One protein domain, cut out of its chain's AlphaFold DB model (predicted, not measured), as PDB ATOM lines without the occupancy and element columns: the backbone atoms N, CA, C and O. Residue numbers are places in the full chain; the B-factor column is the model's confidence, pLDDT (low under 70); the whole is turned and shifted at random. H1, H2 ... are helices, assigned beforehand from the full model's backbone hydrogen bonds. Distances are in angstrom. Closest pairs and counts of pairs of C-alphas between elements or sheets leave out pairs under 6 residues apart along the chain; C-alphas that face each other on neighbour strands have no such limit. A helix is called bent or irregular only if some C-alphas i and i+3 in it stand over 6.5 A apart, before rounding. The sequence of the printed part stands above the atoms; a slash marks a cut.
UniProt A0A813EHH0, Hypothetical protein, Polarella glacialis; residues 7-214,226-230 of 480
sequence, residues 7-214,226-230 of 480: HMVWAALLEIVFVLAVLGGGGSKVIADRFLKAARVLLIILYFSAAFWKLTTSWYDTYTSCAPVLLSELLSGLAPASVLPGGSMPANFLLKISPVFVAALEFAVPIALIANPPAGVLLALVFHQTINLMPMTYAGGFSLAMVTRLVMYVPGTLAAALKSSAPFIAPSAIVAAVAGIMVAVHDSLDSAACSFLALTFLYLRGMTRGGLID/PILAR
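What this domain is: This is residues 7 to 214 and 226 to 230 of the 480 residues of the protein "Hypothetical protein" of Polarella glacialis (UniProt A0A813EHH0). You are looking at a helical bundle whose body is H5b, H6, H7 and H10, each beside the next, with the hairpin of H1 and H2 packed on H7 and H5b and reaching past them at one end. H9 lies along H10 as one more rod, H4 crosses the other end from H5 to H9, short H8 crosses the end of H10, and H6 and H7 are in the middle. The printed part has 213 residues with eleven named helices, H1 to H11 in order along the chain, and no named strand: the class is all helix. It is compact, with a radius of gyration of the C-alphas of 19.0 A, and spans 62 by 45 by 28 A.

Where its parts are: Find C-alpha 7 at (8.460, -47.522, -12.502); from there H1 runs through residues 7 to 23, 24.3 A. H2, residues 27 to 52, covers 37.5 A, and H3, residues 57 to 60, is short. H4 holds residues 66 to 78, 18.4 A. Next find H5, residues 89 to 115, assigned as one helix by its hydrogen bonds but bent: C-alphas 96 and 99 are 7.2 A apart. Its arms, H5a, residues 89 to 96, and H5b, residues 99 to 115 and 24.3 A long, stand at a steep tilt of 64 degrees; H5b has a kink of 28 degrees near residue 109. H6, residues 117 to 131, begins at C-alpha 117 at (23.662, -33.831, -16.995) and measures 20.9 A. H7, residues 140 to 152, 20.0 A, is neither bent nor irregular, but only just: C-alphas 148 and 151 are 6.4 A apart. H8 holds residues 157 to 162, H9 residues 169 to 186, 25.1 A, and H10 residues 191 to 207, 24.3 A. H11, residues 227 to 230, ends at C-alpha 230 at (15.556, -41.383, -35.955).

How they stand to each other: Start with the bundle of six helices or arms side by side: H1, H2, H5b, H6, H7 and H10. H1 and H2 form a hairpin at a shallow tilt of 25 degrees, with Ala 21 and Ile 31 their closest C-alphas at 5.2 A. H1 touches H7 with residues 7 to 11 alone, C-alphas 7 and 142 being closest at 5.9 A. H2 touches H5b with residues 44 to 52 alone, opposite ways at 21 degrees, a shallow tilt; the closest C-alphas, of Ala 51 and Glu 106, are 5.0 A apart. H5b and H6 form a hairpin, closest at C-alphas 113 and 120, 4.1 A. H6 and H7 form another, at a shallow tilt of 4 degrees, closest at C-alphas 128 and 143, 5.3 A. H7 touches H10, the same way at a shallow tilt of 26 degrees, closest at C-alphas 140 and 192, 5.3 A. H9 and H10 form a hairpin, closest at C-alphas 171 and 201, 5.6 A. H8 is about perpendicular to H10, at 82 degrees, and touches it, closest at C-alphas 161 and 206, 4.1 A. H4 and H5a form a hairpin, closest at C-alphas 68 and 95, 4.9 A. H4 also touches H9, about perpendicular at 76 degrees, closest at C-alphas 77 and 185, 5.0 A. H3 and H5b only just touch, with 3 pairs of C-alphas within 8 A, those of Tyr 60 and Pro 99 closest at 5.5 A. H11 touches no helix but is near H2. Every O i to N i+4 pair is within hydrogen-bond range in H1, H2, H4, H5a, H6, H8, H9 and H10; in H5b 12 of 13 are, in H7 6 of 9, and H3 and H11 are too short for such a pair.

The domain as a whole: The two C-alphas farthest apart are those of Ser 82 and Ile 227, 62.6 A. Residues 215 to 225 are not printed, and C-alphas 214 and 226 are 23.1 A apart across this cut. Of the links printed whole, none is long. The mean pLDDT of the printed part is 93.0; residues 210 to 214 are under 70.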
ATOM      1  N   HIS A   7       7.054 -47.640 -12.149       82.00
ATOM      2  CA  HIS A   7       8.460 -47.522 -12.502       82.00
ATOM      3  C   HIS A   7       8.989 -48.739 -13.269       82.00
ATOM      4  O   HIS A   7       9.980 -48.621 -13.990       82.00
ATOM      5  N   MET A   8       8.328 -49.896 -13.170       85.56
ATOM      6  CA  MET A   8       8.553 -51.037 -14.057       85.56
ATOM      7  C   MET A   8       7.994 -50.781 -15.454       85.56
ATOM      8  O   MET A   8       8.571 -51.273 -16.414       85.56
ATOM      9  N   VAL A   9       6.943 -49.969 -15.616       87.25
ATOM     10  CA  VAL A   9       6.530 -49.521 -16.957       87.25
ATOM     11  C   VAL A   9       7.585 -48.584 -17.535       87.25
ATOM     12  O   VAL A   9       8.011 -48.774 -18.671       87.25
ATOM     13  N   TRP A  10       8.100 -47.641 -16.738       90.31
ATOM     14  CA  TRP A  10       9.235 -46.805 -17.151       90.31
ATOM     15  C   TRP A  10      10.445 -47.668 -17.543       90.31
ATOM     16  O   TRP A  10      11.087 -47.423 -18.566       90.31
ATOM     17  N   ALA A  11      10.737 -48.709 -16.758       91.75
ATOM     18  CA  ALA A  11      11.772 -49.692 -17.054       91.75
ATOM     19  C   ALA A  11      11.523 -50.430 -18.373       91.75
ATOM     20  O   ALA A  11      12.409 -50.440 -19.223       91.75
ATOM     21  N   ALA A  12      10.326 -50.983 -18.559       91.69
ATOM     22  CA  ALA A  12       9.947 -51.752 -19.734       91.69
ATOM     23  C   ALA A  12      10.000 -50.899 -21.007       91.69
ATOM     24  O   ALA A  12      10.516 -51.351 -22.025       91.69
ATOM     25  N   LEU A  13       9.539 -49.644 -20.956       92.69
ATOM     26  CA  LEU A  13       9.648 -48.722 -22.088       92.69
ATOM     27  C   LEU A  13      11.117 -48.473 -22.465       92.69
ATOM     28  O   LEU A  13      11.460 -48.491 -23.645       92.69
ATOM     29  N   LEU A  14      12.006 -48.303 -21.481       94.00
ATOM     30  CA  LEU A  14      13.446 -48.164 -21.727       94.00
ATOM     31  C   LEU A  14      14.073 -49.456 -22.275       94.00
ATOM     32  O   LEU A  14      14.902 -49.400 -23.183       94.00
ATOM     33  N   GLU A  15      13.671 -50.619 -21.770       94.25
ATOM     34  CA  GLU A  15      14.130 -51.925 -22.253       94.25
ATOM     35  C   GLU A  15      13.677 -52.197 -23.691       94.25
ATOM     36  O   GLU A  15      14.470 -52.678 -24.498       94.25
ATOM     37  N   ILE A  16      12.453 -51.805 -24.060       93.81
ATOM     38  CA  ILE A  16      11.971 -51.856 -25.446       93.81
ATOM     39  C   ILE A  16      12.885 -51.026 -26.352       93.81
ATOM     40  O   ILE A  16      13.295 -51.502 -27.410       93.81
ATOM     41  N   VAL A  17      13.276 -49.817 -25.931       95.44
ATOM     42  CA  VAL A  17      14.229 -48.990 -26.691       95.44
ATOM     43  C   VAL A  17      15.575 -49.710 -26.852       95.44
ATOM     44  O   VAL A  17      16.157 -49.673 -27.935       95.44
ATOM     45  N   PHE A  18      16.067 -50.405 -25.824       95.50
ATOM     46  CA  PHE A  18      17.295 -51.202 -25.929       95.50
ATOM     47  C   PHE A  18      17.158 -52.361 -26.924       95.50
ATOM     48  O   PHE A  18      17.999 -52.507 -27.812       95.50
ATOM     49  N   VAL A  19      16.085 -53.149 -26.827       95.31
ATOM     50  CA  VAL A  19      15.817 -54.274 -27.736       95.31
ATOM     51  C   VAL A  19      15.754 -53.793 -29.186       95.31
ATOM     52  O   VAL A  19      16.401 -54.377 -30.056       95.31
ATOM     53  N   LEU A  20      15.060 -52.683 -29.451       93.62
ATOM     54  CA  LEU A  20      14.994 -52.085 -30.786       93.62
ATOM     55  C   LEU A  20      16.375 -51.631 -31.298       93.62
ATOM     56  O   LEU A  20      16.668 -51.805 -32.482       93.62
ATOM     57  N   ALA A  21      17.254 -51.114 -30.427       94.81
ATOM     58  CA  ALA A  21      18.625 -50.758 -30.816       94.81
ATOM     59  C   ALA A  21      19.419 -51.989 -31.259       94.81
ATOM     60  O   ALA A  21      20.110 -51.934 -32.279       94.81
ATOM     61  N   VAL A  22      19.310 -53.082 -30.495       95.25
ATOM     62  CA  VAL A  22      20.013 -54.349 -30.742       95.25
ATOM     63  C   VAL A  22      19.536 -54.999 -32.038       95.25
ATOM     64  O   VAL A  22      20.365 -55.367 -32.870       95.25
ATOM     65  N   LEU A  23      18.217 -55.078 -32.253       94.69
ATOM     66  CA  LEU A  23      17.627 -55.623 -33.485       94.69
ATOM     67  C   LEU A  23      18.057 -54.843 -34.736       94.69
ATOM     68  O   LEU A  23      18.114 -55.396 -35.830       94.69
ATOM     69  N   GLY A  24      18.427 -53.572 -34.571       92.44
ATOM     70  CA  GLY A  24      18.991 -52.740 -35.626       92.44
ATOM     71  C   GLY A  24      20.420 -53.067 -36.068       92.44
ATOM     72  O   GLY A  24      20.917 -52.420 -36.995       92.44
ATOM     73  N   GLY A  25      21.125 -53.977 -35.388       92.69
ATOM     74  CA  GLY A  25      22.507 -54.361 -35.699       92.69
ATOM     75  C   GLY A  25      23.536 -53.217 -35.619       92.69
ATOM     76  O   GLY A  25      23.272 -52.136 -35.093       92.69
ATOM     77  N   GLY A  26      24.737 -53.444 -36.169       88.25
ATOM     78  CA  GLY A  26      25.798 -52.425 -36.286       88.25
ATOM     79  C   GLY A  26      26.903 -52.463 -35.219       88.25
ATOM     80  O   GLY A  26      27.727 -51.553 -35.162       88.25
ATOM     81  N   GLY A  27      26.959 -53.508 -34.389       93.50
ATOM     82  CA  GLY A  27      27.958 -53.646 -33.324       93.50
ATOM     83  C   GLY A  27      27.670 -52.773 -32.095       93.50
ATOM     84  O   GLY A  27      26.823 -51.880 -32.115       93.50
ATOM     85  N   SER A  28      28.385 -53.029 -30.995       93.00
ATOM     86  CA  SER A  28      28.080 -52.462 -29.669       93.00
ATOM     87  C   SER A  28      28.074 -50.931 -29.626       93.00
ATOM     88  O   SER A  28      27.207 -50.340 -28.988       93.00
ATOM     89  N   LYS A  29      28.995 -50.270 -30.338       90.81
ATOM     90  CA  LYS A  29      29.085 -48.801 -30.380       90.81
ATOM     91  C   LYS A  29      27.865 -48.158 -31.046       90.81
ATOM     92  O   LYS A  29      27.355 -47.162 -30.544       90.81
ATOM     93  N   VAL A  30      27.399 -48.722 -32.159       90.50
ATOM     94  CA  VAL A  30      26.231 -48.207 -32.893       90.50
ATOM     95  C   VAL A  30      24.950 -48.467 -32.106       90.50
ATOM     96  O   VAL A  30      24.105 -47.579 -32.006       90.50
ATOM     97  N   ILE A  31      24.829 -49.654 -31.503       93.19
ATOM     98  CA  ILE A  31      23.717 -49.997 -30.608       93.19
ATOM     99  C   ILE A  31      23.656 -49.001 -29.442       93.19
ATOM    100  O   ILE A  31      22.597 -48.435 -29.179       93.19
ATOM    101  N   ALA A  32      24.790 -48.734 -28.787       92.19
ATOM    102  CA  ALA A  32      24.866 -47.802 -27.667       92.19
ATOM    103  C   ALA A  32      24.477 -46.369 -28.064       92.19
ATOM    104  O   ALA A  32      23.715 -45.740 -27.338       92.19
ATOM    105  N   ASP A  33      24.944 -45.858 -29.209       90.56
ATOM    106  CA  ASP A  33      24.588 -44.506 -29.669       90.56
ATOM    107  C   ASP A  33      23.075 -44.353 -29.896       90.56
ATOM    108  O   ASP A  33      22.461 -43.399 -29.415       90.56
ATOM    109  N   ARG A  34      22.454 -45.336 -30.564       93.31
ATOM    110  CA  ARG A  34      21.003 -45.354 -30.810       93.31
ATOM    111  C   ARG A  34      20.211 -45.443 -29.511       93.31
ATOM    112  O   ARG A  34      19.297 -44.650 -29.294       93.31
ATOM    113  N   PHE A  35      20.573 -46.399 -28.653       95.31
ATOM    114  CA  PHE A  35      19.902 -46.627 -27.378       95.31
ATOM    115  C   PHE A  35      19.999 -45.400 -26.470       95.31
ATOM    116  O   PHE A  35      18.972 -44.895 -26.031       95.31
ATOM    117  N   LEU A  36      21.208 -44.883 -26.221       95.00
ATOM    118  CA  LEU A  36      21.425 -43.809 -25.250       95.00
ATOM    119  C   LEU A  36      20.680 -42.527 -25.625       95.00
ATOM    120  O   LEU A  36      20.105 -41.889 -24.748       95.00
ATOM    121  N   LYS A  37      20.653 -42.150 -26.911       94.62
ATOM    122  CA  LYS A  37      19.903 -40.971 -27.375       94.62
ATOM    123  C   LYS A  37      18.409 -41.113 -27.081       94.62
ATOM    124  O   LYS A  37      17.830 -40.252 -26.422       94.62
ATOM    125  N   ALA A  38      17.801 -42.212 -27.524       96.69
ATOM    126  CA  ALA A  38      16.374 -42.456 -27.352       96.69
ATOM    127  C   ALA A  38      15.986 -42.649 -25.872       96.69
ATOM    128  O   ALA A  38      15.007 -42.070 -25.408       96.69
ATOM    129  N   ALA A  39      16.788 -43.393 -25.106       97.12
ATOM    130  CA  ALA A  39      16.536 -43.683 -23.699       97.12
ATOM    131  C   ALA A  39      16.650 -42.441 -22.798       97.12
ATOM    132  O   ALA A  39      15.823 -42.257 -21.906       97.12
ATOM    133  N   ARG A  40      17.615 -41.544 -23.054       97.56
ATOM    134  CA  ARG A  40      17.703 -40.247 -22.355       97.56
ATOM    135  C   ARG A  40      16.478 -39.379 -22.629       97.56
ATOM    136  O   ARG A  40      15.936 -38.779 -21.709       97.56
ATOM    137  N   VAL A  41      16.029 -39.300 -23.881       97.88
ATOM    138  CA  VAL A  41      14.844 -38.497 -24.219       97.88
ATOM    139  C   VAL A  41      13.593 -39.072 -23.562       97.88
ATOM    140  O   VAL A  41      12.853 -38.323 -22.930       97.88
ATOM    141  N   LEU A  42      13.401 -40.392 -23.621       97.38
ATOM    142  CA  LEU A  42      12.302 -41.059 -22.926       97.38
ATOM    143  C   LEU A  42      12.323 -40.757 -21.420       97.38
ATOM    144  O   LEU A  42      11.306 -40.351 -20.871       97.38
ATOM    145  N   LEU A  43      13.473 -40.889 -20.754       96.94
ATOM    146  CA  LEU A  43      13.569 -40.648 -19.315       96.94
ATOM    147  C   LEU A  43      13.314 -39.175 -18.943       96.94
ATOM    148  O   LEU A  43      12.625 -38.917 -17.961       96.94
ATOM    149  N   ILE A  44      13.782 -38.214 -19.749       98.06
ATOM    150  CA  ILE A  44      13.434 -36.787 -19.601       98.06
ATOM    151  C   ILE A  44      11.918 -36.581 -19.679       98.06
ATOM    152  O   ILE A  44      11.354 -35.905 -18.822       98.06
ATOM    153  N   ILE A  45      11.256 -37.167 -20.684       97.88
ATOM    154  CA  ILE A  45       9.802 -37.054 -20.869       97.88
ATOM    155  C   ILE A  45       9.069 -37.623 -19.655       97.88
ATOM    156  O   ILE A  45       8.118 -37.015 -19.171       97.88
ATOM    157  N   LEU A  46       9.530 -38.758 -19.134       95.44
ATOM    158  CA  LEU A  46       8.935 -39.397 -17.968       95.44
ATOM    159  C   LEU A  46       9.098 -38.540 -16.697       95.44
ATOM    160  O   LEU A  46       8.107 -38.319 -16.001       95.44
ATOM    161  N   TYR A  47      10.273 -37.955 -16.440       96.56
ATOM    162  CA  TYR A  47      10.455 -36.993 -15.341       96.56
ATOM    163  C   TYR A  47       9.577 -35.744 -15.498       96.56
ATOM    164  O   TYR A  47       8.934 -35.329 -14.537       96.56
ATOM    165  N   PHE A  48       9.492 -35.174 -16.704       97.69
ATOM    166  CA  PHE A  48       8.575 -34.061 -16.958       97.69
ATOM    167  C   PHE A  48       7.118 -34.457 -16.735       97.69
ATOM    168  O   PHE A  48       6.363 -33.658 -16.196       97.69
ATOM    169  N   SER A  49       6.723 -35.671 -17.122       96.62
ATOM    170  CA  SER A  49       5.362 -36.155 -16.896       96.62
ATOM    171  C   SER A  49       5.045 -36.252 -15.408       96.62
ATOM    172  O   SER A  49       3.971 -35.822 -15.005       96.62
ATOM    173  N   ALA A  50       5.995 -36.730 -14.594       94.19
ATOM    174  CA  ALA A  50       5.842 -36.771 -13.147       94.19
ATOM    175  C   ALA A  50       5.538 -35.373 -12.602       94.19
ATOM    176  O   ALA A  50       4.487 -35.203 -11.996       94.19
ATOM    177  N   ALA A  51       6.374 -34.381 -12.925       96.50
ATOM    178  CA  ALA A  51       6.200 -32.998 -12.482       96.50
ATOM    179  C   ALA A  51       4.902 -32.355 -13.005       96.50
ATOM    180  O   ALA A  51       4.205 -31.648 -12.278       96.50
ATOM    181  N   PHE A  52       4.560 -32.613 -14.270       97.56
ATOM    182  CA  PHE A  52       3.396 -32.039 -14.940       97.56
ATOM    183  C   PHE A  52       2.098 -32.360 -14.207       97.56
ATOM    184  O   PHE A  52       1.305 -31.458 -13.969       97.56
ATOM    185  N   TRP A  53       1.913 -33.601 -13.758       96.12
ATOM    186  CA  TRP A  53       0.677 -34.003 -13.086       96.12
ATOM    187  C   TRP A  53       0.511 -33.464 -11.663       96.12
ATOM    188  O   TRP A  53      -0.517 -33.726 -11.045       96.12
ATOM    189  N   LYS A  54       1.476 -32.686 -11.155       96.31
ATOM    190  CA  LYS A  54       1.342 -31.907  -9.914       96.31
ATOM    191  C   LYS A  54       0.757 -30.523 -10.183       96.31
ATOM    192  O   LYS A  54       0.453 -29.792  -9.251       96.31
ATOM    193  N   LEU A  55       0.560 -30.140 -11.445       97.44
ATOM    194  CA  LEU A  55      -0.096 -28.887 -11.815       97.44
ATOM    195  C   LEU A  55      -1.623 -29.007 -11.670       97.44
ATOM    196  O   LEU A  55      -2.371 -28.845 -12.635       97.44
ATOM    197  N   THR A  56      -2.087 -29.301 -10.456       97.00
ATOM    198  CA  THR A  56      -3.505 -29.423 -10.098       97.00
ATOM    199  C   THR A  56      -3.880 -28.402  -9.029       97.00
ATOM    200  O   THR A  56      -3.033 -27.980  -8.240       97.00
ATOM    201  N   THR A  57      -5.151 -27.998  -8.975       97.25
ATOM    202  CA  THR A  57      -5.645 -27.125  -7.896       97.25
ATOM    203  C   THR A  57      -5.418 -27.765  -6.525       97.25
ATOM    204  O   THR A  57      -4.960 -27.091  -5.607       97.25
ATOM    205  N   SER A  58      -5.613 -29.082  -6.424       95.69
ATOM    206  CA  SER A  58      -5.483 -29.827  -5.168       95.69
ATOM    207  C   SER A  58      -4.029 -29.957  -4.711       95.69
ATOM    208  O   SER A  58      -3.755 -29.968  -3.518       95.69
ATOM    209  N   TRP A  59      -3.065 -30.000  -5.635       96.56
ATOM    210  CA  TRP A  59      -1.652 -30.003  -5.261       96.56
ATOM    211  C   TRP A  59      -1.220 -28.682  -4.623       96.56
ATOM    212  O   TRP A  59      -0.401 -28.698  -3.710       96.56
ATOM    213  N   TYR A  60      -1.746 -27.541  -5.075       96.88
ATOM    214  CA  TYR A  60      -1.381 -26.230  -4.525       96.88
ATOM    215  C   TYR A  60      -2.205 -25.815  -3.302       96.88
ATOM    216  O   TYR A  60      -1.867 -24.824  -2.652       96.88
ATOM    217  N   ASP A  61      -3.232 -26.584  -2.945       95.81
ATOM    218  CA  ASP A  61      -3.932 -26.451  -1.674       95.81
ATOM    219  C   ASP A  61      -3.196 -27.221  -0.569       95.81
ATOM    220  O   ASP A  61      -3.149 -28.447  -0.540       95.81
ATOM    221  N   THR A  62      -2.644 -26.495   0.402       94.94
ATOM    222  CA  THR A  62      -1.905 -27.085   1.528       94.94
ATOM    223  C   THR A  62      -2.731 -28.041   2.394       94.94
ATOM    224  O   THR A  62      -2.141 -28.836   3.122       94.94
ATOM    225  N   TYR A  63      -4.065 -27.958   2.353       94.00
ATOM    226  CA  TYR A  63      -4.940 -28.844   3.118       94.00
ATOM    227  C   TYR A  63      -4.992 -30.255   2.516       94.00
ATOM    228  O   TYR A  63      -4.847 -31.242   3.243       94.00
ATOM    229  N   THR A  64      -5.156 -30.339   1.193       93.25
ATOM    230  CA  THR A  64      -5.372 -31.590   0.448       93.25
ATOM    231  C   THR A  64      -4.119 -32.134  -0.241       93.25
ATOM    232  O   THR A  64      -4.055 -33.327  -0.531       93.25
ATOM    233  N   SER A  65      -3.104 -31.305  -0.481       95.38
ATOM    234  CA  SER A  65      -1.891 -31.662  -1.226       95.38
ATOM    235  C   SER A  65      -1.085 -32.795  -0.598       95.38
ATOM    236  O   SER A  65      -0.880 -32.840   0.616       95.38
ATOM    237  N   CYS A  66      -0.524 -33.672  -1.433       95.44
ATOM    238  CA  CYS A  66       0.440 -34.671  -0.981       95.44
ATOM    239  C   CYS A  66       1.808 -34.093  -0.595       95.44
ATOM    240  O   CYS A  66       2.513 -34.706   0.203       95.44
ATOM    241  N   ALA A  67       2.192 -32.910  -1.081       96.62
ATOM    242  CA  ALA A  67       3.483 -32.312  -0.736       96.62
ATOM    243  C   ALA A  67       3.683 -32.100   0.785       96.62
ATOM    244  O   ALA A  67       4.693 -32.575   1.313       96.62
ATOM    245  N   PRO A  68       2.749 -31.472   1.533       96.94
ATOM    246  CA  PRO A  68       2.879 -31.341   2.981       96.94
ATOM    247  C   PRO A  68       2.769 -32.683   3.710       96.94
ATOM    248  O   PRO A  68       3.372 -32.824   4.771       96.94
ATOM    249  N   VAL A  69       2.062 -33.678   3.160       95.69
ATOM    250  CA  VAL A  69       2.033 -35.040   3.725       95.69
ATOM    251  C   VAL A  69       3.438 -35.635   3.708       95.69
ATOM    252  O   VAL A  69       4.000 -35.902   4.770       95.69
ATOM    253  N   LEU A  70       4.033 -35.730   2.519       95.50
ATOM    254  CA  LEU A  70       5.357 -36.310   2.303       95.50
ATOM    255  C   LEU A  70       6.457 -35.523   3.028       95.50
ATOM    256  O   LEU A  70       7.367 -36.109   3.614       95.50
ATOM    257  N   LEU A  71       6.370 -34.187   3.046       97.19
ATOM    258  CA  LEU A  71       7.336 -33.370   3.775       97.19
ATOM    259  C   LEU A  71       7.186 -33.520   5.293       97.19
ATOM    260  O   LEU A  71       8.197 -33.591   5.985       97.19
ATOM    261  N   SER A  72       5.963 -33.581   5.834       97.38
ATOM    262  CA  SER A  72       5.757 -33.787   7.278       97.38
ATOM    263  C   SER A  72       6.322 -35.122   7.748       97.38
ATOM    264  O   SER A  72       6.903 -35.216   8.828       97.38
ATOM    265  N   GLU A  73       6.198 -36.137   6.902       95.62
ATOM    266  CA  GLU A  73       6.745 -37.456   7.118       95.62
ATOM    267  C   GLU A  73       8.282 -37.429   7.114       95.62
ATOM    268  O   GLU A  73       8.900 -37.851   8.094       95.62
ATOM    269  N   LEU A  74       8.897 -36.843   6.082       96.38
ATOM    270  CA  LEU A  74      10.348 -36.662   6.013       96.38
ATOM    271  C   LEU A  74      10.883 -35.889   7.231       96.38
ATOM    272  O   LEU A  74      11.851 -36.304   7.867       96.38
ATOM    273  N   LEU A  75      10.241 -34.773   7.585       97.25
ATOM    274  CA  LEU A  75      10.636 -33.951   8.729       97.25
ATOM    275  C   LEU A  75      10.511 -34.709  10.052       97.25
ATOM    276  O   LEU A  75      11.358 -34.521  10.918       97.25
ATOM    277  N   SER A  76       9.507 -35.577  10.194       96.56
ATOM    278  CA  SER A  76       9.338 -36.390  11.403       96.56
ATOM    279  C   SER A  76      10.456 -37.415  11.607       96.56
ATOM    280  O   SER A  76      10.771 -37.740  12.749       96.56
ATOM    281  N   GLY A  77      11.077 -37.888  10.521       93.88
ATOM    282  CA  GLY A  77      12.272 -38.729  10.586       93.88
ATOM    283  C   GLY A  77      13.551 -37.925  10.845       93.88
ATOM    284  O   GLY A  77      14.427 -38.366  11.583       93.88
ATOM    285  N   LEU A  78      13.670 -36.730  10.257       95.69
ATOM    286  CA  LEU A  78      14.908 -35.940  10.306       95.69
ATOM    287  C   LEU A  78      15.055 -35.049  11.544       95.69
ATOM    288  O   LEU A  78      16.179 -34.721  11.925       95.69
ATOM    289  N   ALA A  79      13.953 -34.608  12.148       96.38
ATOM    290  CA  ALA A  79      13.967 -33.685  13.272       96.38
ATOM    291  C   ALA A  79      12.990 -34.156  14.357       96.38
ATOM    292  O   ALA A  79      11.792 -34.238  14.095       96.38
ATOM    293  N   PRO A  80      13.448 -34.410  15.597       95.75
ATOM    294  CA  PRO A  80      12.541 -34.785  16.672       95.75
ATOM    295  C   PRO A  80      11.597 -33.626  17.024       95.75
ATOM    296  O   PRO A  80      11.909 -32.449  16.815       95.75
ATOM    297  N   ALA A  81      10.467 -33.951  17.654       97.25
ATOM    298  CA  ALA A  81       9.454 -32.971  18.053       97.25
ATOM    299  C   ALA A  81       9.975 -31.862  18.988       97.25
ATOM    300  O   ALA A  81       9.381 -30.790  19.034       97.25
ATOM    301  N   SER A  82      11.078 -32.090  19.710       97.06
ATOM    302  CA  SER A  82      11.743 -31.071  20.535       97.06
ATOM    303  C   SER A  82      12.490 -30.011  19.719       97.06
ATOM    304  O   SER A  82      12.643 -28.888  20.190       97.06
ATOM    305  N   VAL A  83      12.949 -30.353  18.511       97.44
ATOM    306  CA  VAL A  83      13.678 -29.452  17.602       97.44
ATOM    307  C   VAL A  83      12.717 -28.752  16.648       97.44
ATOM    308  O   VAL A  83      12.847 -27.551  16.416       97.44
ATOM    309  N   LEU A  84      11.731 -29.483  16.119       97.88
ATOM    310  CA  LEU A  84      10.737 -28.950  15.187       97.88
ATOM    311  C   LEU A  84       9.305 -29.304  15.640       97.88
ATOM    312  O   LEU A  84       8.680 -30.208  15.079       97.88
ATOM    313  N   PRO A  85       8.760 -28.619  16.666       97.75
ATOM    314  CA  PRO A  85       7.414 -28.895  17.162       97.75
ATOM    315  C   PRO A  85       6.335 -28.635  16.102       97.75
ATOM    316  O   PRO A  85       6.430 -27.684  15.318       97.75
ATOM    317  N   GLY A  86       5.269 -29.440  16.121       96.81
ATOM    318  CA  GLY A  86       4.064 -29.184  15.326       96.81
ATOM    319  C   GLY A  86       3.447 -27.826  15.664       96.81
ATOM    320  O   GLY A  86       3.382 -27.448  16.832       96.81
ATOM    321  N   GLY A  87       3.046 -27.067  14.642       96.00
ATOM    322  CA  GLY A  87       2.499 -25.714  14.807       96.00
ATOM    323  C   GLY A  87       3.544 -24.615  15.031       96.00
ATOM    324  O   GLY A  87       3.187 -23.438  15.072       96.00
ATOM    325  N   SER A  88       4.834 -24.957  15.148       97.69
ATOM    326  CA  SER A  88       5.900 -23.951  15.209       97.69
ATOM    327  C   SER A  88       6.005 -23.169  13.893       97.69
ATOM    328  O   SER A  88       5.720 -23.694  12.813       97.69
ATOM    329  N   MET A  89       6.446 -21.907  13.964       97.75
ATOM    330  CA  MET A  89       6.602 -21.054  12.777       97.75
ATOM    331  C   MET A  89       7.482 -21.705  11.686       97.75
ATOM    332  O   MET A  89       7.040 -21.712  10.534       97.75
ATOM    333  N   PRO A  90       8.658 -22.301  11.990       98.00
ATOM    334  CA  PRO A  90       9.484 -22.941  10.964       98.00
ATOM    335  C   PRO A  90       8.805 -24.154  10.319       98.00
ATOM    336  O   PRO A  90       8.817 -24.273   9.095       98.00
ATOM    337  N   ALA A  91       8.165 -25.022  11.114       97.75
ATOM    338  CA  ALA A  91       7.449 -26.190  10.600       97.75
ATOM    339  C   ALA A  91       6.316 -25.773   9.658       97.75
ATOM    340  O   ALA A  91       6.215 -26.253   8.530       97.75
ATOM    341  N   ASN A  92       5.501 -24.814  10.099       97.94
ATOM    342  CA  ASN A  92       4.369 -24.323   9.329       97.94
ATOM    343  C   ASN A  92       4.808 -23.645   8.029       97.94
ATOM    344  O   ASN A  92       4.152 -23.821   7.004       97.94
ATOM    345  N   PHE A  93       5.911 -22.891   8.051       98.19
ATOM    346  CA  PHE A  93       6.478 -22.288   6.847       98.19
ATOM    347  C   PHE A  93       6.914 -23.357   5.837       98.19
ATOM    348  O   PHE A  93       6.489 -23.304   4.682       98.19
ATOM    349  N   LEU A  94       7.693 -24.354   6.279       98.06
ATOM    350  CA  LEU A  94       8.175 -25.447   5.430       98.06
ATOM    351  C   LEU A  94       7.023 -26.226   4.786       98.06
ATOM    352  O   LEU A  94       7.035 -26.463   3.580       98.06
ATOM    353  N   LEU A  95       5.997 -26.582   5.562       97.94
ATOM    354  CA  LEU A  95       4.850 -27.324   5.041       97.94
ATOM    355  C   LEU A  95       4.008 -26.490   4.070       97.94
ATOM    356  O   LEU A  95       3.610 -27.002   3.026       97.94
ATOM    357  N   LYS A  96       3.779 -25.203   4.356       97.56
ATOM    358  CA  LYS A  96       2.981 -24.331   3.480       97.56
ATOM    359  C   LYS A  96       3.649 -24.051   2.136       97.56
ATOM    360  O   LYS A  96       2.952 -23.936   1.136       97.56
ATOM    361  N   ILE A  97       4.981 -23.955   2.093       98.00
ATOM    362  CA  ILE A  97       5.713 -23.759   0.830       98.00
ATOM    363  C   ILE A  97       5.958 -25.071   0.073       98.00
ATOM    364  O   ILE A  97       6.311 -25.044  -1.109       98.00
ATOM    365  N   SER A  98       5.755 -26.221   0.726       97.81
ATOM    366  CA  SER A  98       6.083 -27.529   0.156       97.81
ATOM    367  C   SER A  98       5.440 -27.818  -1.207       97.81
ATOM    368  O   SER A  98       6.179 -28.308  -2.060       97.81
ATOM    369  N   PRO A  99       4.172 -27.452  -1.513       97.75
ATOM    370  CA  PRO A  99       3.616 -27.668  -2.851       97.75
ATOM    371  C   PRO A  99       4.432 -27.037  -3.978       97.75
ATOM    372  O   PRO A  99       4.743 -27.679  -4.982       97.75
ATOM    373  N   VAL A 100       4.809 -25.769  -3.794       97.94
ATOM    374  CA  VAL A 100       5.573 -25.002  -4.782       97.94
ATOM    375  C   VAL A 100       6.997 -25.529  -4.860       97.94
ATOM    376  O   VAL A 100       7.516 -25.740  -5.954       97.94
ATOM    377  N   PHE A 101       7.616 -25.772  -3.704       97.31
ATOM    378  CA  PHE A 101       8.986 -26.257  -3.628       97.31
ATOM    379  C   PHE A 101       9.155 -27.631  -4.293       97.31
ATOM    380  O   PHE A 101      10.048 -27.796  -5.122       97.31
ATOM    381  N   VAL A 102       8.284 -28.596  -3.980       96.31
ATOM    382  CA  VAL A 102       8.358 -29.955  -4.537       96.31
ATOM    383  C   VAL A 102       8.073 -29.942  -6.038       96.31
ATOM    384  O   VAL A 102       8.842 -30.531  -6.794       96.31
ATOM    385  N   ALA A 103       7.055 -29.208  -6.500       96.75
ATOM    386  CA  ALA A 103       6.792 -29.077  -7.935       96.75
ATOM    387  C   ALA A 103       7.994 -28.466  -8.680       96.75
ATOM    388  O   ALA A 103       8.424 -28.989  -9.708       96.75
ATOM    389  N   ALA A 104       8.587 -27.394  -8.142       97.62
ATOM    390  CA  ALA A 104       9.769 -26.769  -8.729       97.62
ATOM    391  C   ALA A 104      10.964 -27.734  -8.785       97.62
ATOM    392  O   ALA A 104      11.665 -27.781  -9.796       97.62
ATOM    393  N   LEU A 105      11.176 -28.528  -7.732       96.75
ATOM    394  CA  LEU A 105      12.223 -29.545  -7.684       96.75
ATOM    395  C   LEU A 105      12.002 -30.645  -8.734       96.75
ATOM    396  O   LEU A 105      12.943 -30.998  -9.447       96.75
ATOM    397  N   GLU A 106      10.770 -31.141  -8.885       96.69
ATOM    398  CA  GLU A 106      10.433 -32.153  -9.895       96.69
ATOM    399  C   GLU A 106      10.638 -31.639 -11.328       96.69
ATOM    400  O   GLU A 106      11.127 -32.391 -12.169       96.69
ATOM    401  N   PHE A 107      10.357 -30.360 -11.614       98.19
ATOM    402  CA  PHE A 107      10.690 -29.742 -12.908       98.19
ATOM    403  C   PHE A 107      12.192 -29.482 -13.079       98.19
ATOM    404  O   PHE A 107      12.720 -29.590 -14.189       98.19
ATOM    405  N   ALA A 108      12.901 -29.153 -11.999       98.50
ATOM    406  CA  ALA A 108      14.326 -28.851 -12.049       98.50
ATOM    407  C   ALA A 108      15.168 -30.076 -12.435       98.50
ATOM    408  O   ALA A 108      16.152 -29.919 -13.155       98.50
ATOM    409  N   VAL A 109      14.778 -31.290 -12.023       98.19
ATOM    410  CA  VAL A 109      15.493 -32.534 -12.370       98.19
ATOM    411  C   VAL A 109      15.639 -32.735 -13.889       98.19
ATOM    412  O   VAL A 109      16.779 -32.769 -14.360       98.19
ATOM    413  N   PRO A 110      14.566 -32.843 -14.699       98.12
ATOM    414  CA  PRO A 110      14.698 -33.039 -16.140       98.12
ATOM    415  C   PRO A 110      15.350 -31.842 -16.842       98.12
ATOM    416  O   PRO A 110      16.137 -32.047 -17.766       98.12
ATOM    417  N   ILE A 111      15.105 -30.607 -16.385       98.38
ATOM    418  CA  ILE A 111      15.768 -29.408 -16.928       98.38
ATOM    419  C   ILE A 111      17.284 -29.492 -16.713       98.38
ATOM    420  O   ILE A 111      18.058 -29.288 -17.650       98.38
ATOM    421  N   ALA A 112      17.721 -29.843 -15.504       97.88
ATOM    422  CA  ALA A 112      19.130 -30.014 -15.187       97.88
ATOM    423  C   ALA A 112      19.740 -31.199 -15.951       97.88
ATOM    424  O   ALA A 112      20.852 -31.074 -16.452       97.88
ATOM    425  N   LEU A 113      19.017 -32.311 -16.133       97.19
ATOM    426  CA  LEU A 113      19.479 -33.441 -16.952       97.19
ATOM    427  C   LEU A 113      19.708 -33.059 -18.424       97.19
ATOM    428  O   LEU A 113      20.594 -33.630 -19.060       97.19
ATOM    429  N   ILE A 114      18.945 -32.100 -18.958       96.50
ATOM    430  CA  ILE A 114      19.138 -31.549 -20.309       96.50
ATOM    431  C   ILE A 114      20.321 -30.575 -20.340       96.50
ATOM    432  O   ILE A 114      21.182 -30.685 -21.211       96.50
ATOM    433  N   ALA A 115      20.348 -29.606 -19.423       96.25
ATOM    434  CA  ALA A 115      21.272 -28.475 -19.478       96.25
ATOM    435  C   ALA A 115      22.679 -28.809 -18.955       96.25
ATOM    436  O   ALA A 115      23.678 -28.358 -19.510       96.25
ATOM    437  N   ASN A 116      22.763 -29.591 -17.880       95.12
ATOM    438  CA  ASN A 116      24.007 -30.002 -17.235       95.12
ATOM    439  C   ASN A 116      23.819 -31.404 -16.618       95.12
ATOM    440  O   ASN A 116      23.497 -31.519 -15.430       95.12
ATOM    441  N   PRO A 117      24.012 -32.477 -17.408       94.75
ATOM    442  CA  PRO A 117      23.662 -33.831 -16.995       94.75
ATOM    443  C   PRO A 117      24.242 -34.275 -15.638       94.75
ATOM    444  O   PRO A 117      23.477 -34.827 -14.853       94.75
ATOM    445  N   PRO A 118      25.514 -34.005 -15.275       94.50
ATOM    446  CA  PRO A 118      26.012 -34.298 -13.926       94.50
ATOM    447  C   PRO A 118      25.249 -33.589 -12.807       94.50
ATOM    448  O   PRO A 118      24.947 -34.213 -11.791       94.50
ATOM    449  N   ALA A 119      24.922 -32.306 -12.984       95.44
ATOM    450  CA  ALA A 119      24.130 -31.570 -12.004       95.44
ATOM    451  C   ALA A 119      22.711 -32.146 -11.907       95.44
ATOM    452  O   ALA A 119      22.200 -32.319 -10.804       95.44
ATOM    453  N   GLY A 120      22.108 -32.520 -13.041       97.06
ATOM    454  CA  GLY A 120      20.819 -33.213 -13.071       97.06
ATOM    455  C   GLY A 120      20.847 -34.576 -12.381       97.06
ATOM    456  O   GLY A 120      19.936 -34.892 -11.623       97.06
ATOM    457  N   VAL A 121      21.912 -35.363 -12.574       97.50
ATOM    458  CA  VAL A 121      22.114 -36.641 -11.876       97.50
ATOM    459  C   VAL A 121      22.256 -36.413 -10.376       97.50
ATOM    460  O   VAL A 121      21.584 -37.092  -9.608       97.50
ATOM    461  N   LEU A 122      23.067 -35.444  -9.939       97.00
ATOM    462  CA  LEU A 122      23.212 -35.123  -8.518       97.00
ATOM    463  C   LEU A 122      21.883 -34.671  -7.897       97.00
ATOM    464  O   LEU A 122      21.521 -35.147  -6.824       97.00
ATOM    465  N   LEU A 123      21.140 -33.803  -8.584       98.00
ATOM    466  CA  LEU A 123      19.832 -33.339  -8.131       98.00
ATOM    467  C   LEU A 123      18.833 -34.496  -8.019       98.00
ATOM    468  O   LEU A 123      18.141 -34.610  -7.011       98.00
ATOM    469  N   ALA A 124      18.804 -35.392  -9.011       98.00
ATOM    470  CA  ALA A 124      17.975 -36.591  -8.976       98.00
ATOM    471  C   ALA A 124      18.373 -37.530  -7.824       98.00
ATOM    472  O   ALA A 124      17.495 -38.052  -7.145       98.00
ATOM    473  N   LEU A 125      19.672 -37.726  -7.563       97.88
ATOM    474  CA  LEU A 125      20.148 -38.527  -6.429       97.88
ATOM    475  C   LEU A 125      19.663 -37.950  -5.095       97.88
ATOM    476  O   LEU A 125      19.171 -38.699  -4.258       97.88
ATOM    477  N   VAL A 126      19.755 -36.631  -4.910       97.50
ATOM    478  CA  VAL A 126      19.261 -35.961  -3.696       97.50
ATOM    479  C   VAL A 126      17.745 -36.111  -3.573       97.50
ATOM    480  O   VAL A 126      17.261 -36.511  -2.518       97.50
ATOM    481  N   PHE A 127      16.999 -35.857  -4.648       96.94
ATOM    482  CA  PHE A 127      15.545 -36.013  -4.670       96.94
ATOM    483  C   PHE A 127      15.114 -37.442  -4.306       96.94
ATOM    484  O   PHE A 127      14.348 -37.636  -3.365       96.94
ATOM    485  N   HIS A 128      15.678 -38.464  -4.953       96.75
ATOM    486  CA  HIS A 128      15.365 -39.867  -4.643       96.75
ATOM    487  C   HIS A 128      15.829 -40.281  -3.245       96.75
ATOM    488  O   HIS A 128      15.176 -41.091  -2.589       96.75
ATOM    489  N   GLN A 129      16.906 -39.683  -2.730       96.88
ATOM    490  CA  GLN A 129      17.308 -39.895  -1.343       96.88
ATOM    491  C   GLN A 129      16.282 -39.329  -0.354       96.88
ATOM    492  O   GLN A 129      16.060 -39.954   0.680       96.88
ATOM    493  N   THR A 130      15.628 -38.200  -0.653       95.94
ATOM    494  CA  THR A 130      14.540 -37.697   0.207       95.94
ATOM    495  C   THR A 130      13.338 -38.634   0.231       95.94
ATOM    496  O   THR A 130      12.764 -38.834   1.295       95.94
ATOM    497  N   ILE A 131      13.021 -39.291  -0.889       93.31
ATOM    498  CA  ILE A 131      11.964 -40.312  -0.955       93.31
ATOM    499  C   ILE A 131      12.355 -41.543  -0.127       93.31
ATOM    500  O   ILE A 131      11.555 -42.074   0.634       93.31
ATOM    501  N   ASN A 132      13.620 -41.967  -0.202       93.94
ATOM    502  CA  ASN A 132      14.137 -43.073   0.607       93.94
ATOM    503  C   ASN A 132      14.218 -42.758   2.111       93.94
ATOM    504  O   ASN A 132      14.493 -43.662   2.894       93.94
ATOM    505  N   LEU A 133      14.034 -41.503   2.527       95.12
ATOM    506  CA  LEU A 133      14.060 -41.075   3.930       95.12
ATOM    507  C   LEU A 133      12.662 -40.928   4.545       95.12
ATOM    508  O   LEU A 133      12.563 -40.557   5.706       95.12
ATOM    509  N   MET A 134      11.595 -41.189   3.793       93.75
ATOM    510  CA  MET A 134      10.211 -41.123   4.270       93.75
ATOM    511  C   MET A 134       9.851 -42.427   5.015       93.75
ATOM    512  O   MET A 134       9.887 -43.471   4.367       93.75
ATOM    513  N   PRO A 135       9.563 -42.417   6.340       89.38
ATOM    514  CA  PRO A 135       9.310 -43.634   7.135       89.38
ATOM    515  C   PRO A 135       8.230 -44.604   6.625       89.38
ATOM    516  O   PRO A 135       8.344 -45.810   6.802       89.38
ATOM    517  N   MET A 136       7.159 -44.077   6.047       85.94
ATOM    518  CA  MET A 136       5.957 -44.770   5.581       85.94
ATOM    519  C   MET A 136       5.901 -44.854   4.057       85.94
ATOM    520  O   MET A 136       5.790 -45.938   3.496       85.94
ATOM    521  N   THR A 137       6.048 -43.725   3.372       82.69
ATOM    522  CA  THR A 137       6.002 -43.590   1.913       82.69
ATOM    523  C   THR A 137       7.353 -43.953   1.267       82.69
ATOM    524  O   THR A 137       7.743 -43.429   0.219       82.69
ATOM    525  N   TYR A 138       8.099 -44.859   1.905       83.44
ATOM    526  CA  TYR A 138       9.398 -45.345   1.461       83.44
ATOM    527  C   TYR A 138       9.283 -46.042   0.095       83.44
ATOM    528  O   TYR A 138       8.758 -47.149  -0.023       83.44
ATOM    529  N   ALA A 139       9.829 -45.424  -0.957       85.31
ATOM    530  CA  ALA A 139       9.795 -45.969  -2.319       85.31
ATOM    531  C   ALA A 139      11.180 -46.434  -2.813       85.31
ATOM    532  O   ALA A 139      11.600 -46.116  -3.930       85.31
ATOM    533  N   GLY A 140      11.887 -47.229  -2.002       87.44
ATOM    534  CA  GLY A 140      13.241 -47.720  -2.299       87.44
ATOM    535  C   GLY A 140      13.398 -48.383  -3.667       87.44
ATOM    536  O   GLY A 140      14.358 -48.110  -4.392       87.44
ATOM    537  N   GLY A 141      12.426 -49.212  -4.064       88.44
ATOM    538  CA  GLY A 141      12.416 -49.870  -5.374       88.44
ATOM    539  C   GLY A 141      12.371 -48.879  -6.542       88.44
ATOM    540  O   GLY A 141      13.128 -49.023  -7.505       88.44
ATOM    541  N   PHE A 142      11.556 -47.824  -6.430       89.44
ATOM    542  CA  PHE A 142      11.482 -46.765  -7.438       89.44
ATOM    543  C   PHE A 142      12.792 -45.981  -7.523       89.44
ATOM    544  O   PHE A 142      13.355 -45.837  -8.611       89.44
ATOM    545  N   SER A 143      13.313 -45.537  -6.380       93.94
ATOM    546  CA  SER A 143      14.583 -44.815  -6.298       93.94
ATOM    547  C   SER A 143      15.736 -45.633  -6.882       93.94
ATOM    548  O   SER A 143      16.550 -45.104  -7.642       93.94
ATOM    549  N   LEU A 144      15.783 -46.942  -6.596       94.19
ATOM    550  CA  LEU A 144      16.760 -47.873  -7.162       94.19
ATOM    551  C   LEU A 144      16.604 -48.013  -8.689       94.19
ATOM    552  O   LEU A 144      17.585 -47.975  -9.446       94.19
ATOM    553  N   ALA A 145      15.366 -48.140  -9.168       93.12
ATOM    554  CA  ALA A 145      15.086 -48.177 -10.596       93.12
ATOM    555  C   ALA A 145      15.559 -46.886 -11.285       93.12
ATOM    556  O   ALA A 145      16.135 -46.945 -12.370       93.12
ATOM    557  N   MET A 146      15.384 -45.721 -10.667       94.94
ATOM    558  CA  MET A 146      15.822 -44.458 -11.260       94.94
ATOM    559  C   MET A 146      17.343 -44.292 -11.225       94.94
ATOM    560  O   MET A 146      17.947 -44.006 -12.261       94.94
ATOM    561  N   VAL A 147      17.997 -44.544 -10.087       96.50
ATOM    562  CA  VAL A 147      19.455 -44.368  -9.949       96.50
ATOM    563  C   VAL A 147      20.258 -45.276 -10.883       96.50
ATOM    564  O   VAL A 147      21.296 -44.863 -11.397       96.50
ATOM    565  N   THR A 148      19.772 -46.482 -11.188       96.00
ATOM    566  CA  THR A 148      20.414 -47.383 -12.166       96.00
ATOM    567  C   THR A 148      20.360 -46.843 -13.597       96.00
ATOM    568  O   THR A 148      21.222 -47.164 -14.414       96.00
ATOM    569  N   ARG A 149      19.388 -45.978 -13.904       95.81
ATOM    570  CA  ARG A 149      19.165 -45.388 -15.233       95.81
ATOM    571  C   ARG A 149      19.878 -44.051 -15.419       95.81
ATOM    572  O   ARG A 149      20.210 -43.691 -16.549       95.81
ATOM    573  N   LEU A 150      20.197 -43.346 -14.332       96.50
ATOM    574  CA  LEU A 150      20.935 -42.077 -14.377       96.50
ATOM    575  C   LEU A 150      22.331 -42.204 -15.016       96.50
ATOM    576  O   LEU A 150      22.840 -41.228 -15.568       96.50
ATOM    577  N   VAL A 151      22.915 -43.408 -15.061       94.38
ATOM    578  CA  VAL A 151      24.219 -43.682 -15.692       94.38
ATOM    579  C   VAL A 151      24.211 -43.333 -17.174       94.38
ATOM    580  O   VAL A 151      25.245 -42.981 -17.738       94.38
ATOM    581  N   MET A 152      23.032 -43.363 -17.805       95.06
ATOM    582  CA  MET A 152      22.874 -42.953 -19.191       95.06
ATOM    583  C   MET A 152      23.296 -41.499 -19.392       95.06
ATOM    584  O   MET A 152      23.821 -41.192 -20.453       95.06
ATOM    585  N   TYR A 153      23.129 -40.610 -18.412       94.94
ATOM    586  CA  TYR A 153      23.494 -39.189 -18.516       94.94
ATOM    587  C   TYR A 153      24.962 -38.902 -18.213       94.94
ATOM    588  O   TYR A 153      25.487 -37.879 -18.642       94.94
ATOM    589  N   VAL A 154      25.631 -39.819 -17.520       92.94
ATOM    590  CA  VAL A 154      27.038 -39.705 -17.126       92.94
ATOM    591  C   VAL A 154      27.783 -41.002 -17.494       92.94
ATOM    592  O   VAL A 154      28.232 -41.767 -16.633       92.94
ATOM    593  N   PRO A 155      27.864 -41.331 -18.801       90.12
ATOM    594  CA  PRO A 155      28.439 -42.592 -19.250       90.12
ATOM    595  C   PRO A 155      29.918 -42.683 -18.861       90.12
ATOM    596  O   PRO A 155      30.679 -41.730 -18.983       90.12
ATOM    597  N   GLY A 156      30.339 -43.858 -18.394       88.50
ATOM    598  CA  GLY A 156      31.717 -44.094 -17.958       88.50
ATOM    599  C   GLY A 156      32.023 -43.649 -16.525       88.50
ATOM    600  O   GLY A 156      33.033 -44.095 -15.985       88.50
ATOM    601  N   THR A 157      31.147 -42.888 -15.859       90.69
ATOM    602  CA  THR A 157      31.343 -42.451 -14.463       90.69
ATOM    603  C   THR A 157      31.514 -43.623 -13.499       90.69
ATOM    604  O   THR A 157      32.437 -43.607 -12.687       90.69
ATOM    605  N   LEU A 158      30.714 -44.687 -13.625       90.44
ATOM    606  CA  LEU A 158      30.853 -45.873 -12.766       90.44
ATOM    607  C   LEU A 158      32.175 -46.616 -13.015       90.44
ATOM    608  O   LEU A 158      32.862 -47.008 -12.074       90.44
ATOM    609  N   ALA A 159      32.587 -46.757 -14.279       89.88
ATOM    610  CA  ALA A 159      33.872 -47.366 -14.620       89.88
ATOM    611  C   ALA A 159      35.051 -46.520 -14.110       89.88
ATOM    612  O   ALA A 159      36.038 -47.064 -13.611       89.88
ATOM    613  N   ALA A 160      34.938 -45.192 -14.205       87.88
ATOM    614  CA  ALA A 160      35.912 -44.255 -13.665       87.88
ATOM    615  C   ALA A 160      36.008 -44.375 -12.141       87.88
ATOM    616  O   ALA A 160      37.124 -44.399 -11.626       87.88
ATOM    617  N   ALA A 161      34.877 -44.518 -11.440       90.88
ATOM    618  CA  ALA A 161      34.840 -44.740 -10.000       90.88
ATOM    619  C   ALA A 161      35.600 -46.015  -9.610       90.88
ATOM    620  O   ALA A 161      36.457 -45.962  -8.734       90.88
ATOM    621  N   LEU A 162      35.367 -47.136 -10.302       90.44
ATOM    622  CA  LEU A 162      36.031 -48.414 -10.009       90.44
ATOM    623  C   LEU A 162      37.544 -48.388 -10.280       90.44
ATOM    624  O   LEU A 162      38.312 -48.963  -9.516       90.44
ATOM    625  N   LYS A 163      37.987 -47.684 -11.329       87.44
ATOM    626  CA  LYS A 163      39.411 -47.549 -11.700       87.44
ATOM    627  C   LYS A 163      40.135 -46.407 -10.970       87.44
ATOM    628  O   LYS A 163      41.264 -46.064 -11.327       87.44
ATOM    629  N   SER A 164      39.478 -45.731 -10.029       73.69
ATOM    630  CA  SER A 164      40.005 -44.502  -9.437       73.69
ATOM    631  C   SER A 164      40.973 -44.754  -8.287       73.69
ATOM    632  O   SER A 164      40.625 -45.446  -7.337       73.69
ATOM    633  N   SER A 165      42.129 -44.091  -8.300       78.69
ATOM    634  CA  SER A 165      42.946 -43.881  -7.097       78.69
ATOM    635  C   SER A 165      42.478 -42.676  -6.265       78.69
ATOM    636  O   SER A 165      43.090 -42.372  -5.244       78.69
ATOM    637  N   ALA A 166      41.417 -41.969  -6.691       70.94
ATOM    638  CA  ALA A 166      40.905 -40.789  -5.995       70.94
ATOM    639  C   ALA A 166      40.479 -41.114  -4.552       70.94
ATOM    640  O   ALA A 166      39.992 -42.222  -4.293       70.94
ATOM    641  N   PRO A 167      40.615 -40.143  -3.629       74.25
ATOM    642  CA  PRO A 167      40.310 -40.351  -2.225       74.25
ATOM    643  C   PRO A 167      38.850 -40.760  -2.036       74.25
ATOM    644  O   PRO A 167      37.916 -40.107  -2.499       74.25
ATOM    645  N   PHE A 168      38.668 -41.852  -1.302       87.56
ATOM    646  CA  PHE A 168      37.364 -42.407  -0.952       87.56
ATOM    647  C   PHE A 168      36.646 -41.574   0.112       87.56
ATOM    648  O   PHE A 168      35.445 -41.741   0.300       87.56
ATOM    649  N   ILE A 169      37.374 -40.693   0.806       89.25
ATOM    650  CA  ILE A 169      36.956 -40.100   2.078       89.25
ATOM    651  C   ILE A 169      35.649 -39.322   1.928       89.25
ATOM    652  O   ILE A 169      34.685 -39.653   2.606       89.25
ATOM    653  N   ALA A 170      35.575 -38.344   1.019       90.06
ATOM    654  CA  ALA A 170      34.386 -37.495   0.911       90.06
ATOM    655  C   ALA A 170      33.125 -38.265   0.454       90.06
ATOM    656  O   ALA A 170      32.125 -38.202   1.168       90.06
ATOM    657  N   PRO A 171      33.139 -39.054  -0.644       92.00
ATOM    658  CA  PRO A 171      31.977 -39.867  -1.016       92.00
ATOM    659  C   PRO A 171      31.576 -40.880   0.064       92.00
ATOM    660  O   PRO A 171      30.387 -41.063   0.306       92.00
ATOM    661  N   SER A 172      32.549 -41.513   0.733       94.00
ATOM    662  CA  SER A 172      32.261 -42.481   1.804       94.00
ATOM    663  C   SER A 172      31.657 -41.799   3.024       94.00
ATOM    664  O   SER A 172      30.713 -42.327   3.590       94.00
ATOM    665  N   ALA A 173      32.156 -40.622   3.411       94.81
ATOM    666  CA  ALA A 173      31.625 -39.858   4.533       94.81
ATOM    667  C   ALA A 173      30.179 -39.418   4.279       94.81
ATOM    668  O   ALA A 173      29.339 -39.567   5.161       94.81
ATOM    669  N   ILE A 174      29.868 -38.947   3.064       94.81
ATOM    670  CA  ILE A 174      28.498 -38.581   2.679       94.81
ATOM    671  C   ILE A 174      27.584 -39.805   2.755       94.81
ATOM    672  O   ILE A 174      26.552 -39.755   3.418       94.81
ATOM    673  N   VAL A 175      27.962 -40.918   2.119       96.38
ATOM    674  CA  VAL A 175      27.128 -42.127   2.116       96.38
ATOM    675  C   VAL A 175      26.992 -42.733   3.512       96.38
ATOM    676  O   VAL A 175      25.897 -43.149   3.867       96.38
ATOM    677  N   ALA A 176      28.046 -42.731   4.330       96.75
ATOM    678  CA  ALA A 176      27.984 -43.196   5.714       96.75
ATOM    679  C   ALA A 176      27.074 -42.310   6.577       96.75
ATOM    680  O   ALA A 176      26.287 -42.835   7.359       96.75
ATOM    681  N   ALA A 177      27.134 -40.984   6.406       96.62
ATOM    682  CA  ALA A 177      26.243 -40.061   7.103       96.62
ATOM    683  C   ALA A 177      24.778 -40.298   6.707       96.62
ATOM    684  O   ALA A 177      23.925 -40.444   7.577       96.62
ATOM    685  N   VAL A 178      24.489 -40.408   5.406       96.12
ATOM    686  CA  VAL A 178      23.132 -40.688   4.911       96.12
ATOM    687  C   VAL A 178      22.644 -42.064   5.368       96.12
ATOM    688  O   VAL A 178      21.503 -42.180   5.799       96.12
ATOM    689  N   ALA A 179      23.499 -43.089   5.343       96.75
ATOM    690  CA  ALA A 179      23.176 -44.413   5.871       96.75
ATOM    691  C   ALA A 179      22.837 -44.353   7.367       96.75
ATOM    692  O   ALA A 179      21.851 -44.946   7.788       96.75
ATOM    693  N   GLY A 180      23.612 -43.601   8.155       96.44
ATOM    694  CA  GLY A 180      23.340 -43.377   9.575       96.44
ATOM    695  C   GLY A 180      21.993 -42.696   9.816       96.44
ATOM    696  O   GLY A 180      21.243 -43.131  10.684       96.44
ATOM    697  N   ILE A 181      21.649 -41.686   9.008       95.44
ATOM    698  CA  ILE A 181      20.328 -41.041   9.053       95.44
ATOM    699  C   ILE A 181      19.233 -42.049   8.692       95.44
ATOM    700  O   ILE A 181      18.259 -42.166   9.419       95.44
ATOM    701  N   MET A 182      19.391 -42.809   7.607       95.06
ATOM    702  CA  MET A 182      18.405 -43.811   7.201       95.06
ATOM    703  C   MET A 182      18.189 -44.880   8.282       95.06
ATOM    704  O   MET A 182      17.045 -45.214   8.557       95.06
ATOM    705  N   VAL A 183      19.249 -45.366   8.938       95.69
ATOM    706  CA  VAL A 183      19.128 -46.293  10.079       95.69
ATOM    707  C   VAL A 183      18.398 -45.634  11.247       95.69
ATOM    708  O   VAL A 183      17.561 -46.276  11.863       95.69
ATOM    709  N   ALA A 184      18.678 -44.365  11.546       93.62
ATOM    710  CA  ALA A 184      17.988 -43.647  12.616       93.62
ATOM    711  C   ALA A 184      16.495 -43.408  12.319       93.62
ATOM    712  O   ALA A 184      15.702 -43.299  13.247       93.62
ATOM    713  N   VAL A 185      16.122 -43.309  11.040       92.81
ATOM    714  CA  VAL A 185      14.743 -43.072  10.591       92.81
ATOM    715  C   VAL A 185      13.938 -44.370  10.469       92.81
ATOM    716  O   VAL A 185      12.765 -44.389  10.829       92.81
ATOM    717  N   HIS A 186      14.554 -45.437   9.955       90.75
ATOM    718  CA  HIS A 186      13.883 -46.690   9.571       90.75
ATOM    719  C   HIS A 186      14.190 -47.875  10.494       90.75
ATOM    720  O   HIS A 186      13.785 -49.000  10.202       90.75
ATOM    721  N   ASP A 187      15.005 -47.668  11.531       92.31
ATOM    722  CA  ASP A 187      15.612 -48.693  12.398       92.31
ATOM    723  C   ASP A 187      16.486 -49.741  11.667       92.31
ATOM    724  O   ASP A 187      17.143 -50.575  12.292       92.31
ATOM    725  N   SER A 188      16.529 -49.719  10.331       92.25
ATOM    726  CA  SER A 188      17.234 -50.686   9.490       92.25
ATOM    727  C   SER A 188      17.493 -50.145   8.077       92.25
ATOM    728  O   SER A 188      17.005 -49.085   7.694       92.25
ATOM    729  N   LEU A 189      18.284 -50.880   7.287       91.62
ATOM    730  CA  LEU A 189      18.449 -50.647   5.851       91.62
ATOM    731  C   LEU A 189      18.053 -51.907   5.095       91.62
ATOM    732  O   LEU A 189      18.653 -52.965   5.291       91.62
ATOM    733  N   ASP A 190      17.091 -51.784   4.192       90.50
ATOM    734  CA  ASP A 190      16.768 -52.869   3.278       90.50
ATOM    735  C   ASP A 190      17.794 -52.972   2.125       90.50
ATOM    736  O   ASP A 190      18.723 -52.162   1.968       90.50
ATOM    737  N   SER A 191      17.630 -53.989   1.276       92.38
ATOM    738  CA  SER A 191      18.501 -54.191   0.116       92.38
ATOM    739  C   SER A 191      18.415 -53.066  -0.923       92.38
ATOM    740  O   SER A 191      19.401 -52.808  -1.619       92.38
ATOM    741  N   ALA A 192      17.259 -52.405  -1.056       91.12
ATOM    742  CA  ALA A 192      17.061 -51.347  -2.041       91.12
ATOM    743  C   ALA A 192      17.808 -50.072  -1.628       91.12
ATOM    744  O   ALA A 192      18.565 -49.524  -2.432       91.12
ATOM    745  N   ALA A 193      17.692 -49.673  -0.360       92.75
ATOM    746  CA  ALA A 193      18.458 -48.606   0.270       92.75
ATOM    747  C   ALA A 193      19.965 -48.849   0.153       92.75
ATOM    748  O   ALA A 193      20.697 -47.978  -0.319       92.75
ATOM    749  N   CYS A 194      20.435 -50.049   0.511       95.81
ATOM    750  CA  CYS A 194      21.856 -50.390   0.423       95.81
ATOM    751  C   CYS A 194      22.379 -50.271  -1.017       95.81
ATOM    752  O   CYS A 194      23.439 -49.690  -1.257       95.81
ATOM    753  N   SER A 195      21.611 -50.773  -1.989       96.81
ATOM    754  CA  SER A 195      21.960 -50.692  -3.413       96.81
ATOM    755  C   SER A 195      21.958 -49.249  -3.923       96.81
ATOM    756  O   SER A 195      22.863 -48.850  -4.658       96.81
ATOM    757  N   PHE A 196      20.980 -48.443  -3.505       97.00
ATOM    758  CA  PHE A 196      20.898 -47.025  -3.844       97.00
ATOM    759  C   PHE A 196      22.106 -46.246  -3.306       97.00
ATOM    760  O   PHE A 196      22.738 -45.489  -4.047       97.00
ATOM    761  N   LEU A 197      22.472 -46.467  -2.042       97.12
ATOM    762  CA  LEU A 197      23.618 -45.830  -1.390       97.12
ATOM    763  C   LEU A 197      24.944 -46.240  -2.040       97.12
ATOM    764  O   LEU A 197      25.791 -45.385  -2.308       97.12
ATOM    765  N   ALA A 198      25.105 -47.522  -2.375       97.00
ATOM    766  CA  ALA A 198      26.276 -48.017  -3.094       97.00
ATOM    767  C   ALA A 198      26.414 -47.368  -4.481       97.00
ATOM    768  O   ALA A 198      27.497 -46.914  -4.855       97.00
ATOM    769  N   LEU A 199      25.318 -47.258  -5.239       96.94
ATOM    770  CA  LEU A 199      25.332 -46.580  -6.536       96.94
ATOM    771  C   LEU A 199      25.608 -45.082  -6.386       96.94
ATOM    772  O   LEU A 199      26.421 -44.541  -7.133       96.94
ATOM    773  N   THR A 200      25.011 -44.425  -5.392       96.88
ATOM    774  CA  THR A 200      25.261 -43.011  -5.074       96.88
ATOM    775  C   THR A 200      26.736 -42.766  -4.772       96.88
ATOM    776  O   THR A 200      27.338 -41.859  -5.347       96.88
ATOM    777  N   PHE A 201      27.358 -43.621  -3.957       96.38
ATOM    778  CA  PHE A 201      28.796 -43.584  -3.704       96.38
ATOM    779  C   PHE A 201      29.602 -43.649  -5.011       96.38
ATOM    780  O   PHE A 201      30.512 -42.841  -5.221       96.38
ATOM    781  N   LEU A 202      29.256 -44.574  -5.915       95.56
ATOM    782  CA  LEU A 202      29.941 -44.720  -7.200       95.56
ATOM    783  C   LEU A 202      29.747 -43.497  -8.109       95.56
ATOM    784  O   LEU A 202      30.710 -43.075  -8.749       95.56
ATOM    785  N   TYR A 203      28.557 -42.891  -8.141       95.12
ATOM    786  CA  TYR A 203      28.330 -41.639  -8.868       95.12
ATOM    787  C   TYR A 203      29.198 -40.511  -8.322       95.12
ATOM    788  O   TYR A 203      29.956 -39.905  -9.078       95.12
ATOM    789  N   LEU A 204      29.136 -40.256  -7.011       93.81
ATOM    790  CA  LEU A 204      29.897 -39.186  -6.367       93.81
ATOM    791  C   LEU A 204      31.402 -39.369  -6.596       93.81
ATOM    792  O   LEU A 204      32.083 -38.438  -7.021       93.81
ATOM    793  N   ARG A 205      31.919 -40.589  -6.405       92.00
ATOM    794  CA  ARG A 205      33.335 -40.910  -6.633       92.00
ATOM    795  C   ARG A 205      33.749 -40.800  -8.101       92.00
ATOM    796  O   ARG A 205      34.875 -40.404  -8.388       92.00
ATOM    797  N   GLY A 206      32.885 -41.180  -9.037       91.56
ATOM    798  CA  GLY A 206      33.178 -41.062 -10.463       91.56
ATOM    799  C   GLY A 206      33.199 -39.605 -10.935       91.56
ATOM    800  O   GLY A 206      34.048 -39.234 -11.747       91.56
ATOM    801  N   MET A 207      32.304 -38.768 -10.399       89.81
ATOM    802  CA  MET A 207      32.191 -37.352 -10.761       89.81
ATOM    803  C   MET A 207      33.356 -36.501 -10.227       89.81
ATOM    804  O   MET A 207      33.812 -35.605 -10.935       89.81
ATOM    805  N   THR A 208      33.910 -36.799  -9.042       86.38
ATOM    806  CA  THR A 208      35.040 -36.030  -8.469       86.38
ATOM    807  C   THR A 208      36.324 -36.090  -9.295       86.38
ATOM    808  O   THR A 208      37.164 -35.202  -9.182       86.38
ATOM    809  N   ARG A 209      36.498 -37.093 -10.162       78.19
ATOM    810  CA  ARG A 209      37.706 -37.239 -10.995       78.19
ATOM    811  C   ARG A 209      37.703 -36.352 -12.251       78.19
ATOM    812  O   ARG A 209      38.535 -36.551 -13.130       78.19
ATOM    813  N   GLY A 210      36.726 -35.457 -12.413       64.31
ATOM    814  CA  GLY A 210      36.492 -34.834 -13.717       64.31
ATOM    815  C   GLY A 210      36.112 -35.878 -14.772       64.31
ATOM    816  O   GLY A 210      36.269 -35.643 -15.962       64.31
ATOM    817  N   GLY A 211      35.576 -37.029 -14.331       52.28
ATOM    818  CA  GLY A 211      35.015 -38.097 -15.163       52.28
ATOM    819  C   GLY A 211      33.743 -37.686 -15.908       52.28
ATOM    820  O   GLY A 211      33.020 -38.545 -16.406       52.28
ATOM    821  N   LEU A 212      33.502 -36.379 -16.033       54.50
ATOM    822  CA  LEU A 212      32.988 -35.764 -17.248       54.50
ATOM    823  C   LEU A 212      33.954 -36.073 -18.409       54.50
ATOM    824  O   LEU A 212      34.557 -35.181 -18.993       54.50
ATOM    825  N   ILE A 213      34.140 -37.361 -18.716       47.69
ATOM    826  CA  ILE A 213      34.760 -37.819 -19.953       47.69
ATOM    827  C   ILE A 213      33.930 -37.169 -21.043       47.69
ATOM    828  O   ILE A 213      32.803 -37.619 -21.221       47.69
ATOM    829  N   ASP A 214      34.450 -36.103 -21.662       50.66
ATOM    830  CA  ASP A 214      33.924 -35.414 -22.845       50.66
ATOM    831  C   ASP A 214      32.476 -35.823 -23.156       50.66
ATOM    832  O   ASP A 214      32.207 -36.554 -24.113       50.66
ATOM    833  N   PRO A 226      21.531 -42.793 -39.308       84.25
ATOM    834  CA  PRO A 226      20.742 -43.877 -39.873       84.25
ATOM    835  C   PRO A 226      19.252 -43.622 -39.632       84.25
ATOM    836  O   PRO A 226      18.866 -43.263 -38.519       84.25
ATOM    837  N   ILE A 227      18.412 -43.868 -40.641       89.88
ATOM    838  CA  ILE A 227      16.944 -43.734 -40.554       89.88
ATOM    839  C   ILE A 227      16.408 -44.425 -39.291       89.88
ATOM    840  O   ILE A 227      15.605 -43.852 -38.561       89.88
ATOM    841  N   LEU A 228      16.944 -45.605 -38.973       88.69
ATOM    842  CA  LEU A 228      16.563 -46.366 -37.790       88.69
ATOM    843  C   LEU A 228      16.787 -45.611 -36.468       88.69
ATOM    844  O   LEU A 228      15.934 -45.675 -35.590       88.69
ATOM    845  N   ALA A 229      17.888 -44.866 -36.322       89.69
ATOM    846  CA  ALA A 229      18.158 -44.089 -35.108       89.69
ATOM    847  C   ALA A 229      17.088 -43.005 -34.892       89.69
ATOM    848  O   ALA A 229      16.619 -42.799 -33.774       89.69
ATOM    849  N   ARG A 230      16.646 -42.365 -35.983       91.44
ATOM    850  CA  ARG A 230      15.556 -41.383 -35.955       91.44
ATOM    851  C   ARG A 230      14.220 -42.037 -35.629       91.44
ATOM    852  O   ARG A 230      13.512 -41.539 -34.763       91.44
TER     853      ARG A 230